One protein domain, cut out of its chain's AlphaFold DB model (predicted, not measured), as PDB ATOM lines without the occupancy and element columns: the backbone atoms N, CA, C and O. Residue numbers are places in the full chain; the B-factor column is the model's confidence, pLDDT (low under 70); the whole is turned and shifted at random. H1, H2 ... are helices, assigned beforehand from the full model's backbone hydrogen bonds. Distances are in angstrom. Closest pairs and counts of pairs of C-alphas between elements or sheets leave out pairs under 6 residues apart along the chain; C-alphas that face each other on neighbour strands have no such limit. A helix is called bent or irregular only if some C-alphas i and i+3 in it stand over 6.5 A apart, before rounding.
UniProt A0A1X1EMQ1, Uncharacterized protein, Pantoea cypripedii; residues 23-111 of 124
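AT A GLANCE: This is residues 23 to 111 of the 124 residues of an uncharacterized protein of Pantoea cypripedii (UniProt A0A1X1EMQ1). Look first for a slender rod of helices: one very long helix, H1, runs its length, and at the far end the backbone turns round and comes back as two helices in succession, H2 and then H3. H3 crosses H1 as a narrow X near Ile 38 and Ala 96, while between that crossing and the turn the two legs part, with residues 48 to 53 of H1 on one leg and residues 78 to 87 on the other standing free. You will find 89 residues printed, with three named helices in the order H1, H2, H3 and no named strand; the class is all helix. The whole is extended, with a radius of gyration of the C-alphas of 19.2 A, and its C-alphas span 62 by 22 by 17 A.

HOW THE PARTS SIT: Begin with the longest helix, H1, residues 23 to 64, and look at its residues 34 to 43, the part that touches another helix. That other helix is H3, residues 84 to 109, which touches H1 with its residues 92 to 99 alone. Five pairs of C-alphas lie within 8 A here, and the closest C-alphas of the two helices, those of Ile 38 and Ala 96, are 6.4 A apart. The lines of H1 and H3 stand at a steep tilt of 40 degrees, the helices run opposite ways, and their centres are 12.3 A apart. Next go to H2, residues 70 to 81, which touches no helix. H1 and H2 are near each other, with 6 pairs of C-alphas within 10 A, and they only just fail to come within 8 A, their closest C-alphas being 8.2 A apart. H2 and H3 meet only through their link. On the backbone, every O i to N i+4 pair of H2 is within hydrogen-bond range, while H1 has 35 of 38 such pairs within range and H3 has 21 of 22.

IN THESE COORDINATES: Find C-alpha 23 at (21.698, 39.635, 76.315); from there H1, 42 residues long, runs to C-alpha 64 at (77.222, 25.847, 65.250), 58.3 A from first to last C-alpha. H1 is neither bent nor irregular, but only just: C-alphas 39 and 42 are 6.5 A apart. Five residues, 65 to 69, make a tight link to H2, which spans residues 70 to 81 and measures 16.1 A from first to last C-alpha. A tight link of two residues, 82 and 83, leads to H3. Look for C-alpha 84 at (61.227, 44.894, 67.348) and read on to C-alpha 109 at (27.363, 31.068, 63.236), where H3 ends after 26 residues and 36.8 A.

THE WHOLE: The outline is a rod, and its two farthest C-alphas are those of Thr 23 and Pro 66, 62.6 A apart. Compare the first and last printed C-alphas, those of Thr 23 and Pro 111: they are 12.2 A apart. The residues that stand free are 48 to 53, which belong to H1, and 78 to 87, of which 78 to 81 belong to H2 and 84 to 87 to H3. Without them the body of 73 residues still spans 62 by 19 by 18 A. The printed part runs from residue 23 to residue 111 of a full chain of 124 residues and has no cut; both links between its helices are tight. In the B-factor column the mean pLDDT of the printed part is 71.0, and 34 residues are under 70, among them residues 65 to 68, 83 to 85 and 102 to 111. Mean pLDDT is 73 for H1, 74 for H2 and 68 for H3.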
ATOM      1  N   THR A  23      20.954  39.541  77.575       63.44
ATOM      2  CA  THR A  23      21.698  39.635  76.315       63.44
ATOM      3  C   THR A  23      22.805  40.684  76.400       63.44
ATOM      4  O   THR A  23      23.939  40.397  76.026       63.44
ATOM      5  N   ALA A  24      22.521  41.872  76.940       68.31
ATOM      6  CA  ALA A  24      23.525  42.918  77.127       68.31
ATOM      7  C   ALA A  24      24.668  42.449  78.039       68.31
ATOM      8  O   ALA A  24      25.832  42.708  77.742       68.31
ATOM      9  N   TRP A  25      24.355  41.699  79.099       70.69
ATOM     10  CA  TRP A  25      25.351  41.102  79.985       70.69
ATOM     11  C   TRP A  25      26.210  40.045  79.283       70.69
ATOM     12  O   TRP A  25      27.432  40.070  79.401       70.69
ATOM     13  N   ILE A  26      25.601  39.147  78.503       71.50
ATOM     14  CA  ILE A  26      26.327  38.127  77.727       71.50
ATOM     15  C   ILE A  26      27.251  38.788  76.698       71.50
ATOM     16  O   ILE A  26      28.414  38.402  76.576       71.50
ATOM     17  N   VAL A  27      26.766  39.817  75.999       70.94
ATOM     18  CA  VAL A  27      27.561  40.596  75.041       70.94
ATOM     19  C   VAL A  27      28.704  41.318  75.754       70.94
ATOM     20  O   VAL A  27      29.842  41.254  75.294       70.94
ATOM     21  N   PHE A  28      28.450  41.932  76.910       74.50
ATOM     22  CA  PHE A  28      29.484  42.587  77.709       74.50
ATOM     23  C   PHE A  28      30.551  41.599  78.198       74.50
ATOM     24  O   PHE A  28      31.742  41.874  78.076       74.50
ATOM     25  N   CYS A  29      30.152  40.419  78.683       73.69
ATOM     26  CA  CYS A  29      31.072  39.340  79.050       73.69
ATOM     27  C   CYS A  29      31.889  38.830  77.855       73.69
ATOM     28  O   CYS A  29      33.076  38.547  78.002       73.69
ATOM     29  N   ALA A  30      31.289  38.724  76.667       68.75
ATOM     30  CA  ALA A  30      32.003  38.316  75.460       68.75
ATOM     31  C   ALA A  30      33.030  39.374  75.020       68.75
ATOM     32  O   ALA A  30      34.165  39.032  74.684       68.75
ATOM     33  N   ILE A  31      32.663  40.659  75.077       75.12
ATOM     34  CA  ILE A  31      33.559  41.781  74.764       75.12
ATOM     35  C   ILE A  31      34.685  41.878  75.797       75.12
ATOM     36  O   ILE A  31      35.841  42.067  75.425       75.12
ATOM     37  N   SER A  32      34.397  41.712  77.088       73.56
ATOM     38  CA  SER A  32      35.429  41.761  78.128       73.56
ATOM     39  C   SER A  32      36.401  40.586  78.017       73.56
ATOM     40  O   SER A  32      37.612  40.800  78.074       73.56
ATOM     41  N   GLN A  33      35.916  39.368  77.747       73.12
ATOM     42  CA  GLN A  33      36.778  38.221  77.443       73.12
ATOM     43  C   GLN A  33      37.656  38.478  76.217       73.12
ATOM     44  O   GLN A  33      38.843  38.153  76.243       73.12
ATOM     45  N   PHE A  34      37.105  39.087  75.167       68.12
ATOM     46  CA  PHE A  34      37.857  39.452  73.971       68.12
ATOM     47  C   PHE A  34      38.964  40.464  74.258       68.12
ATOM     48  O   PHE A  34      40.113  40.255  73.870       68.12
ATOM     49  N   LEU A  35      38.628  41.531  74.986       71.88
ATOM     50  CA  LEU A  35      39.578  42.558  75.396       71.88
ATOM     51  C   LEU A  35      40.701  41.944  76.233       71.88
ATOM     52  O   LEU A  35      41.868  42.167  75.929       71.88
ATOM     53  N   ILE A  36      40.383  41.103  77.217       73.94
ATOM     54  CA  ILE A  36      41.394  40.415  78.035       73.94
ATOM     55  C   ILE A  36      42.295  39.534  77.159       73.94
ATOM     56  O   ILE A  36      43.518  39.537  77.312       73.94
ATOM     57  N   ARG A  37      41.728  38.801  76.196       71.75
ATOM     58  CA  ARG A  37      42.512  37.941  75.299       71.75
ATOM     59  C   ARG A  37      43.467  38.734  74.410       71.75
ATOM     60  O   ARG A  37      44.604  38.311  74.207       71.75
ATOM     61  N   ILE A  38      43.019  39.878  73.898       70.88
ATOM     62  CA  ILE A  38      43.816  40.745  73.026       70.88
ATOM     63  C   ILE A  38      44.874  41.511  73.812       70.88
ATOM     64  O   ILE A  38      46.030  41.510  73.406       70.88
ATOM     65  N   PHE A  39      44.500  42.127  74.930       69.38
ATOM     66  CA  PHE A  39      45.382  43.019  75.680       69.38
ATOM     67  C   PHE A  39      46.296  42.303  76.671       69.38
ATOM     68  O   PHE A  39      47.326  42.861  77.032       69.38
ATOM     69  N   VAL A  40      45.949  41.094  77.120       70.50
ATOM     70  CA  VAL A  40      46.736  40.370  78.130       70.50
ATOM     71  C   VAL A  40      47.325  39.096  77.545       70.50
ATOM     72  O   VAL A  40      48.542  38.934  77.512       70.50
ATOM     73  N   LEU A  41      46.484  38.194  77.039       69.31
ATOM     74  CA  LEU A  41      46.947  36.857  76.662       69.31
ATOM     75  C   LEU A  41      47.850  36.883  75.420       69.31
ATOM     76  O   LEU A  41      48.895  36.242  75.396       69.31
ATOM     77  N   ARG A  42      47.484  37.651  74.393       68.06
ATOM     78  CA  ARG A  42      48.268  37.790  73.155       68.06
ATOM     79  C   ARG A  42      49.650  38.419  73.334       68.06
ATOM     80  O   ARG A  42      50.606  37.802  72.867       68.06
ATOM     81  N   PRO A  43      49.804  39.593  73.973       71.38
ATOM     82  CA  PRO A  43      51.129  40.157  74.215       71.38
ATOM     83  C   PRO A  43      51.984  39.204  75.049       71.38
ATOM     84  O   PRO A  43      53.166  39.045  74.758       71.38
ATOM     85  N   LEU A  44      51.377  38.494  76.006       72.75
ATOM     86  CA  LEU A  44      52.063  37.484  76.806       72.75
ATOM     87  C   LEU A  44      52.535  36.287  75.966       72.75
ATOM     88  O   LEU A  44      53.678  35.865  76.115       72.75
ATOM     89  N   ILE A  45      51.705  35.767  75.053       76.19
ATOM     90  CA  ILE A  45      52.091  34.681  74.135       76.19
ATOM     91  C   ILE A  45      53.227  35.137  73.218       76.19
ATOM     92  O   ILE A  45      54.219  34.428  73.094       76.19
ATOM     93  N   ILE A  46      53.117  36.320  72.604       77.06
ATOM     94  CA  ILE A  46      54.160  36.844  71.708       77.06
ATOM     95  C   ILE A  46      55.471  37.021  72.475       77.06
ATOM     96  O   ILE A  46      56.524  36.608  71.993       77.06
ATOM     97  N   PHE A  47      55.410  37.578  73.685       75.12
ATOM     98  CA  PHE A  47      56.569  37.708  74.557       75.12
ATOM     99  C   PHE A  47      57.184  36.342  74.886       75.12
ATOM    100  O   PHE A  47      58.386  36.150  74.722       75.12
ATOM    101  N   CYS A  48      56.361  35.366  75.267       78.81
ATOM    102  CA  CYS A  48      56.813  34.018  75.595       78.81
ATOM    103  C   CYS A  48      57.465  33.321  74.386       78.81
ATOM    104  O   CYS A  48      58.544  32.747  74.514       78.81
ATOM    105  N   CYS A  49      56.872  33.438  73.193       80.19
ATOM    106  CA  CYS A  49      57.440  32.916  71.950       80.19
ATOM    107  C   CYS A  49      58.771  33.584  71.588       80.19
ATOM    108  O   CYS A  49      59.699  32.893  71.177       80.19
ATOM    109  N   MET A  50      58.888  34.904  71.756       77.56
ATOM    110  CA  MET A  50      60.142  35.628  71.520       77.56
ATOM    111  C   MET A  50      61.238  35.166  72.482       77.56
ATOM    112  O   MET A  50      62.351  34.883  72.045       77.56
ATOM    113  N   VAL A  51      60.920  35.023  73.773       77.62
ATOM    114  CA  VAL A  51      61.861  34.511  74.779       77.62
ATOM    115  C   VAL A  51      62.305  33.092  74.433       77.62
ATOM    116  O   VAL A  51      63.501  32.824  74.438       77.62
ATOM    117  N   LEU A  52      61.380  32.201  74.066       78.88
ATOM    118  CA  LEU A  52      61.702  30.841  73.621       78.88
ATOM    119  C   LEU A  52      62.597  30.834  72.381       78.88
ATOM    120  O   LEU A  52      63.589  30.112  72.347       78.88
ATOM    121  N   ALA A  53      62.276  31.653  71.378       80.81
ATOM    122  CA  ALA A  53      63.085  31.762  70.173       80.81
ATOM    123  C   ALA A  53      64.511  32.197  70.516       80.81
ATOM    124  O   ALA A  53      65.454  31.568  70.053       80.81
ATOM    125  N   VAL A  54      64.684  33.204  71.375       79.19
ATOM    126  CA  VAL A  54      65.998  33.663  71.852       79.19
ATOM    127  C   VAL A  54      66.720  32.559  72.632       79.19
ATOM    128  O   VAL A  54      67.889  32.285  72.369       79.19
ATOM    129  N   LEU A  55      66.020  31.871  73.537       78.88
ATOM    130  CA  LEU A  55      66.594  30.821  74.380       78.88
ATOM    131  C   LEU A  55      67.052  29.597  73.579       78.88
ATOM    132  O   LEU A  55      67.954  28.899  74.020       78.88
ATOM    133  N   VAL A  56      66.443  29.328  72.421       79.12
ATOM    134  CA  VAL A  56      66.814  28.217  71.528       79.12
ATOM    135  C   VAL A  56      67.841  28.654  70.485       79.12
ATOM    136  O   VAL A  56      68.798  27.928  70.215       79.12
ATOM    137  N   THR A  57      67.672  29.838  69.894       78.44
ATOM    138  CA  THR A  57      68.541  30.308  68.806       78.44
ATOM    139  C   THR A  57      69.926  30.697  69.298       78.44
ATOM    140  O   THR A  57      70.894  30.416  68.597       78.44
ATOM    141  N   ILE A  58      70.054  31.274  70.499       72.25
ATOM    142  CA  ILE A  58      71.358  31.657  71.057       72.25
ATOM    143  C   ILE A  58      72.264  30.434  71.284       72.25
ATOM    144  O   ILE A  58      73.360  30.423  70.723       72.25
ATOM    145  N   PRO A  59      71.854  29.384  72.030       69.50
ATOM    146  CA  PRO A  59      72.688  28.198  72.205       69.50
ATOM    147  C   PRO A  59      73.013  27.521  70.880       69.50
ATOM    148  O   PRO A  59      74.155  27.131  70.677       69.50
ATOM    149  N   MET A  60      72.044  27.422  69.962       74.06
ATOM    150  CA  MET A  60      72.270  26.826  68.642       74.06
ATOM    151  C   MET A  60      73.297  27.609  67.818       74.06
ATOM    152  O   MET A  60      74.175  27.006  67.208       74.06
ATOM    153  N   ALA A  61      73.236  28.943  67.817       71.75
ATOM    154  CA  ALA A  61      74.195  29.776  67.094       71.75
ATOM    155  C   ALA A  61      75.614  29.658  67.671       71.75
ATOM    156  O   ALA A  61      76.577  29.553  66.909       71.75
ATOM    157  N   VAL A  62      75.733  29.614  69.003       70.12
ATOM    158  CA  VAL A  62      77.011  29.414  69.707       70.12
ATOM    159  C   VAL A  62      77.566  28.003  69.470       70.12
ATOM    160  O   VAL A  62      78.773  27.844  69.316       70.12
ATOM    161  N   PHE A  63      76.704  26.983  69.387       69.44
ATOM    162  CA  PHE A  63      77.116  25.605  69.099       69.44
ATOM    163  C   PHE A  63      77.586  25.400  67.654       69.44
ATOM    164  O   PHE A  63      78.513  24.629  67.421       69.44
ATOM    165  N   ILE A  64      76.938  26.049  66.680       76.88
ATOM    166  CA  ILE A  64      77.222  25.847  65.250       76.88
ATOM    167  C   ILE A  64      78.448  26.649  64.797       76.88
ATOM    168  O   ILE A  64      79.196  26.179  63.941       76.88
ATOM    169  N   SER A  65      78.668  27.842  65.357       65.19
ATOM    170  CA  SER A  65      79.749  28.731  64.929       65.19
ATOM    171  C   SER A  65      80.584  29.215  66.120       65.19
ATOM    172  O   SER A  65      80.117  30.061  66.885       65.19
ATOM    173  N   PRO A  66      81.856  28.786  66.239       63.91
ATOM    174  CA  PRO A  66      82.752  29.219  67.317       63.91
ATOM    175  C   PRO A  66      83.136  30.711  67.242       63.91
ATOM    176  O   PRO A  66      83.780  31.231  68.148       63.91
ATOM    177  N   SER A  67      82.742  31.413  66.175       68.81
ATOM    178  CA  SER A  67      82.914  32.859  65.998       68.81
ATOM    179  C   SER A  67      81.841  33.709  66.693       68.81
ATOM    180  O   SER A  67      82.003  34.927  66.779       68.81
ATOM    181  N   PHE A  68      80.760  33.105  67.204       65.44
ATOM    182  CA  PHE A  68      79.757  33.821  67.996       65.44
ATOM    183  C   PHE A  68      80.254  34.035  69.427       65.44
ATOM    184  O   PHE A  68      79.946  33.273  70.341       65.44
ATOM    185  N   THR A  69      81.015  35.108  69.628       71.31
ATOM    186  CA  THR A  69      81.331  35.609  70.968       71.31
ATOM    187  C   THR A  69      80.128  36.360  71.560       71.31
ATOM    188  O   THR A  69      79.326  36.944  70.818       71.31
ATOM    189  N   PRO A  70      79.977  36.374  72.898       69.44
ATOM    190  CA  PRO A  70      78.858  37.040  73.568       69.44
ATOM    191  C   PRO A  70      78.746  38.535  73.222       69.44
ATOM    192  O   PRO A  70      77.635  39.056  73.142       69.44
ATOM    193  N   ASP A  71      79.862  39.209  72.930       75.31
ATOM    194  CA  ASP A  71      79.889  40.629  72.554       75.31
ATOM    195  C   ASP A  71      79.245  40.906  71.188       75.31
ATOM    196  O   ASP A  71      78.459  41.846  71.032       75.31
ATOM    197  N   VAL A  72      79.528  40.059  70.193       72.75
ATOM    198  CA  VAL A  72      78.963  40.185  68.839       72.75
ATOM    199  C   VAL A  72      77.464  39.886  68.865       72.75
ATOM    200  O   VAL A  72      76.671  40.564  68.206       72.75
ATOM    201  N   LEU A  73      77.059  38.915  69.685       71.00
ATOM    202  CA  LEU A  73      75.659  38.572  69.897       71.00
ATOM    203  C   LEU A  73      74.893  39.718  70.578       71.00
ATOM    204  O   LEU A  73      73.811  40.084  70.122       71.00
ATOM    205  N   ALA A  74      75.464  40.332  71.617       75.50
ATOM    206  CA  ALA A  74      74.859  41.463  72.319       75.50
ATOM    207  C   ALA A  74      74.668  42.680  71.396       75.50
ATOM    208  O   ALA A  74      73.592  43.283  71.381       75.50
ATOM    209  N   GLN A  75      75.665  43.003  70.563       77.62
ATOM    210  CA  GLN A  75      75.535  44.051  69.544       77.62
ATOM    211  C   GLN A  75      74.479  43.719  68.483       77.62
ATOM    212  O   GLN A  75      73.725  44.603  68.067       77.62
ATOM    213  N   GLY A  76      74.396  42.455  68.060       74.00
ATOM    214  CA  GLY A  76      73.354  41.975  67.154       74.00
ATOM    215  C   GLY A  76      71.954  42.137  67.749       74.00
ATOM    216  O   GLY A  76      71.075  42.712  67.109       74.00
ATOM    217  N   ILE A  77      71.760  41.721  69.003       74.81
ATOM    218  CA  ILE A  77      70.483  41.841  69.718       74.81
ATOM    219  C   ILE A  77      70.095  43.312  69.907       74.81
ATOM    220  O   ILE A  77      68.952  43.670  69.639       74.81
ATOM    221  N   LEU A  78      71.034  44.192  70.270       77.00
ATOM    222  CA  LEU A  78      70.797  45.642  70.355       77.00
ATOM    223  C   LEU A  78      70.346  46.237  69.015       77.00
ATOM    224  O   LEU A  78      69.397  47.023  68.968       77.00
ATOM    225  N   ARG A  79      70.972  45.821  67.909       74.00
ATOM    226  CA  ARG A  79      70.553  46.230  66.562       74.00
ATOM    227  C   ARG A  79      69.217  45.633  66.143       74.00
ATOM    228  O   ARG A  79      68.531  46.266  65.360       74.00
ATOM    229  N   VAL A  80      68.799  44.472  66.624       71.62
ATOM    230  CA  VAL A  80      67.480  43.914  66.273       71.62
ATOM    231  C   VAL A  80      66.381  44.456  67.195       71.62
ATOM    232  O   VAL A  80      65.253  44.666  66.751       71.62
ATOM    233  N   MET A  81      66.707  44.795  68.445       73.19
ATOM    234  CA  MET A  81      65.758  45.363  69.406       73.19
ATOM    235  C   MET A  81      65.133  46.672  68.924       73.19
ATOM    236  O   MET A  81      63.954  46.887  69.177       73.19
ATOM    237  N   HIS A  82      65.855  47.520  68.184       72.56
ATOM    238  CA  HIS A  82      65.256  48.749  67.640       72.56
ATOM    239  C   HIS A  82      64.231  48.484  66.516       72.56
ATOM    240  O   HIS A  82      63.371  49.324  66.253       72.56
ATOM    241  N   LEU A  83      64.294  47.318  65.862       69.38
ATOM    242  CA  LEU A  83      63.348  46.887  64.823       69.38
ATOM    243  C   LEU A  83      62.130  46.167  65.418       69.38
ATOM    244  O   LEU A  83      61.067  46.132  64.793       69.38
ATOM    245  N   LEU A  84      62.265  45.640  66.637       67.75
ATOM    246  CA  LEU A  84      61.227  44.894  67.348       67.75
ATOM    247  C   LEU A  84      59.898  45.659  67.474       67.75
ATOM    248  O   LEU A  84      58.876  45.074  67.130       67.75
ATOM    249  N   PRO A  85      59.858  46.950  67.872       68.06
ATOM    250  CA  PRO A  85      58.604  47.697  67.986       68.06
ATOM    251  C   PRO A  85      57.869  47.795  66.648       68.06
ATOM    252  O   PRO A  85      56.641  47.725  66.585       68.06
ATOM    253  N   ARG A  86      58.636  47.917  65.558       70.81
ATOM    254  CA  ARG A  86      58.115  48.095  64.203       70.81
ATOM    255  C   ARG A  86      57.559  46.796  63.622       70.81
ATOM    256  O   ARG A  86      56.585  46.847  62.881       70.81
ATOM    257  N   ALA A  87      58.142  45.653  63.982       69.25
ATOM    258  CA  ALA A  87      57.647  44.324  63.615       69.25
ATOM    259  C   ALA A  87      56.545  43.811  64.562       69.25
ATOM    260  O   ALA A  87      55.673  43.046  64.155       69.25
ATOM    261  N   TYR A  88      56.538  44.265  65.816       68.75
ATOM    262  CA  TYR A  88      55.543  43.885  66.815       68.75
ATOM    263  C   TYR A  88      54.154  44.436  66.483       68.75
ATOM    264  O   TYR A  88      53.168  43.708  66.573       68.75
ATOM    265  N   ALA A  89      54.075  45.696  66.045       70.25
ATOM    266  CA  ALA A  89      52.815  46.328  65.660       70.25
ATOM    267  C   ALA A  89      52.020  45.520  64.607       70.25
ATOM    268  O   ALA A  89      50.869  45.181  64.889       70.25
ATOM    269  N   PRO A  90      52.579  45.133  63.441       73.06
ATOM    270  CA  PRO A  90      51.839  44.350  62.456       73.06
ATOM    271  C   PRO A  90      51.483  42.943  62.951       73.06
ATOM    272  O   PRO A  90      50.384  42.482  62.653       73.06
ATOM    273  N   LEU A  91      52.330  42.275  63.748       69.19
ATOM    274  CA  LEU A  91      51.981  40.975  64.349       69.19
ATOM    275  C   LEU A  91      50.798  41.088  65.317       69.19
ATOM    276  O   LEU A  91      49.890  40.250  65.311       69.19
ATOM    277  N   TYR A  92      50.804  42.134  66.139       71.38
ATOM    278  CA  TYR A  92      49.728  42.414  67.075       71.38
ATOM    279  C   TYR A  92      48.421  42.711  66.327       71.38
ATOM    280  O   TYR A  92      47.395  42.095  66.618       71.38
ATOM    281  N   PHE A  93      48.468  43.574  65.308       70.56
ATOM    282  CA  PHE A  93      47.311  43.925  64.479       70.56
ATOM    283  C   PHE A  93      46.757  42.743  63.680       70.56
ATOM    284  O   PHE A  93      45.549  42.515  63.702       70.56
ATOM    285  N   ALA A  94      47.612  41.970  63.006       73.62
ATOM    286  CA  ALA A  94      47.191  40.820  62.206       73.62
ATOM    287  C   ALA A  94      46.426  39.806  63.057       73.62
ATOM    288  O   ALA A  94      45.397  39.261  62.660       73.62
ATOM    289  N   GLY A  95      46.900  39.583  64.275       68.00
ATOM    290  CA  GLY A  95      46.236  38.663  65.159       68.00
ATOM    291  C   GLY A  95      45.023  39.251  65.897       68.00
ATOM    292  O   GLY A  95      44.070  38.513  66.150       68.00
ATOM    293  N   ALA A  96      44.995  40.556  66.184       67.25
ATOM    294  CA  ALA A  96      43.781  41.228  66.650       67.25
ATOM    295  C   ALA A  96      42.657  41.127  65.602       67.25
ATOM    296  O   ALA A  96      41.525  40.802  65.948       67.25
ATOM    297  N   LEU A  97      42.986  41.304  64.316       72.75
ATOM    298  CA  LEU A  97      42.062  41.097  63.198       72.75
ATOM    299  C   LEU A  97      41.570  39.648  63.122       72.75
ATOM    300  O   LEU A  97      40.381  39.421  62.933       72.75
ATOM    301  N   PHE A  98      42.451  38.663  63.315       71.12
ATOM    302  CA  PHE A  98      42.059  37.251  63.279       71.12
ATOM    303  C   PHE A  98      41.086  36.876  64.407       71.12
ATOM    304  O   PHE A  98      40.104  36.173  64.180       71.12
ATOM    305  N   GLU A  99      41.329  37.373  65.621       66.81
ATOM    306  CA  GLU A  99      40.410  37.205  66.752       66.81
ATOM    307  C   GLU A  99      39.091  37.954  66.506       66.81
ATOM    308  O   GLU A  99      38.026  37.403  66.774       66.81
ATOM    309  N   LEU A 100      39.118  39.161  65.928       66.81
ATOM    310  CA  LEU A 100      37.905  39.892  65.545       66.81
ATOM    311  C   LEU A 100      37.064  39.085  64.546       66.81
ATOM    312  O   LEU A 100      35.859  38.931  64.732       66.81
ATOM    313  N   VAL A 101      37.702  38.507  63.525       71.31
ATOM    314  CA  VAL A 101      37.045  37.632  62.545       71.31
ATOM    315  C   VAL A 101      36.491  36.376  63.217       71.31
ATOM    316  O   VAL A 101      35.365  35.982  62.925       71.31
ATOM    317  N   TYR A 102      37.230  35.766  64.149       67.69
ATOM    318  CA  TYR A 102      36.748  34.620  64.923       67.69
ATOM    319  C   TYR A 102      35.503  34.970  65.745       67.69
ATOM    320  O   TYR A 102      34.561  34.181  65.817       67.69
ATOM    321  N   LEU A 103      35.468  36.166  66.326       65.75
ATOM    322  CA  LEU A 103      34.376  36.609  67.179       65.75
ATOM    323  C   LEU A 103      33.136  37.009  66.374       65.75
ATOM    324  O   LEU A 103      32.030  36.609  66.732       65.75
ATOM    325  N   ILE A 104      33.323  37.686  65.237       68.12
ATOM    326  CA  ILE A 104      32.261  37.922  64.250       68.12
ATOM    327  C   ILE A 104      31.703  36.580  63.783       68.12
ATOM    328  O   ILE A 104      30.495  36.376  63.846       68.12
ATOM    329  N   ARG A 105      32.572  35.627  63.415       66.38
ATOM    330  CA  ARG A 105      32.158  34.284  62.997       66.38
ATOM    331  C   ARG A 105      31.355  33.589  64.092       66.38
ATOM    332  O   ARG A 105      30.299  33.044  63.800       66.38
ATOM    333  N   ARG A 106      31.809  33.648  65.347       64.06
ATOM    334  CA  ARG A 106      31.108  33.073  66.502       64.06
ATOM    335  C   ARG A 106      29.724  33.688  66.709       64.06
ATOM    336  O   ARG A 106      28.801  32.945  67.005       64.06
ATOM    337  N   PHE A 107      29.561  34.996  66.520       63.81
ATOM    338  CA  PHE A 107      28.245  35.635  66.598       63.81
ATOM    339  C   PHE A 107      27.358  35.334  65.382       63.81
ATOM    340  O   PHE A 107      26.158  35.155  65.547       63.81
ATOM    341  N   THR A 108      27.922  35.231  64.175       63.50
ATOM    342  CA  THR A 108      27.151  34.923  62.953       63.50
ATOM    343  C   THR A 108      26.762  33.449  62.816       63.50
ATOM    344  O   THR A 108      25.738  33.149  62.219       63.50
ATOM    345  N   VAL A 109      27.576  32.525  63.338       58.12
ATOM    346  CA  VAL A 109      27.363  31.068  63.236       58.12
ATOM    347  C   VAL A 109      26.594  30.522  64.443       58.12
ATOM    348  O   VAL A 109      26.082  29.411  64.377       58.12
ATOM    349  N   LEU A 110      26.467  31.296  65.525       47.25
ATOM    350  CA  LEU A 110      25.716  30.913  66.721       47.25
ATOM    351  C   LEU A 110      24.505  31.844  66.973       47.25
ATOM    352  O   LEU A 110      24.436  32.466  68.035       47.25
ATOM    353  N   PRO A 111      23.543  31.962  66.032       50.91
ATOM    354  CA  PRO A 111      22.278  32.642  66.311       50.91
ATOM    355  C   PRO A 111      21.444  31.878  67.359       50.91
ATOM    356  O   PRO A 111      20.665  32.494  68.079       50.91
TER     357      PRO A 111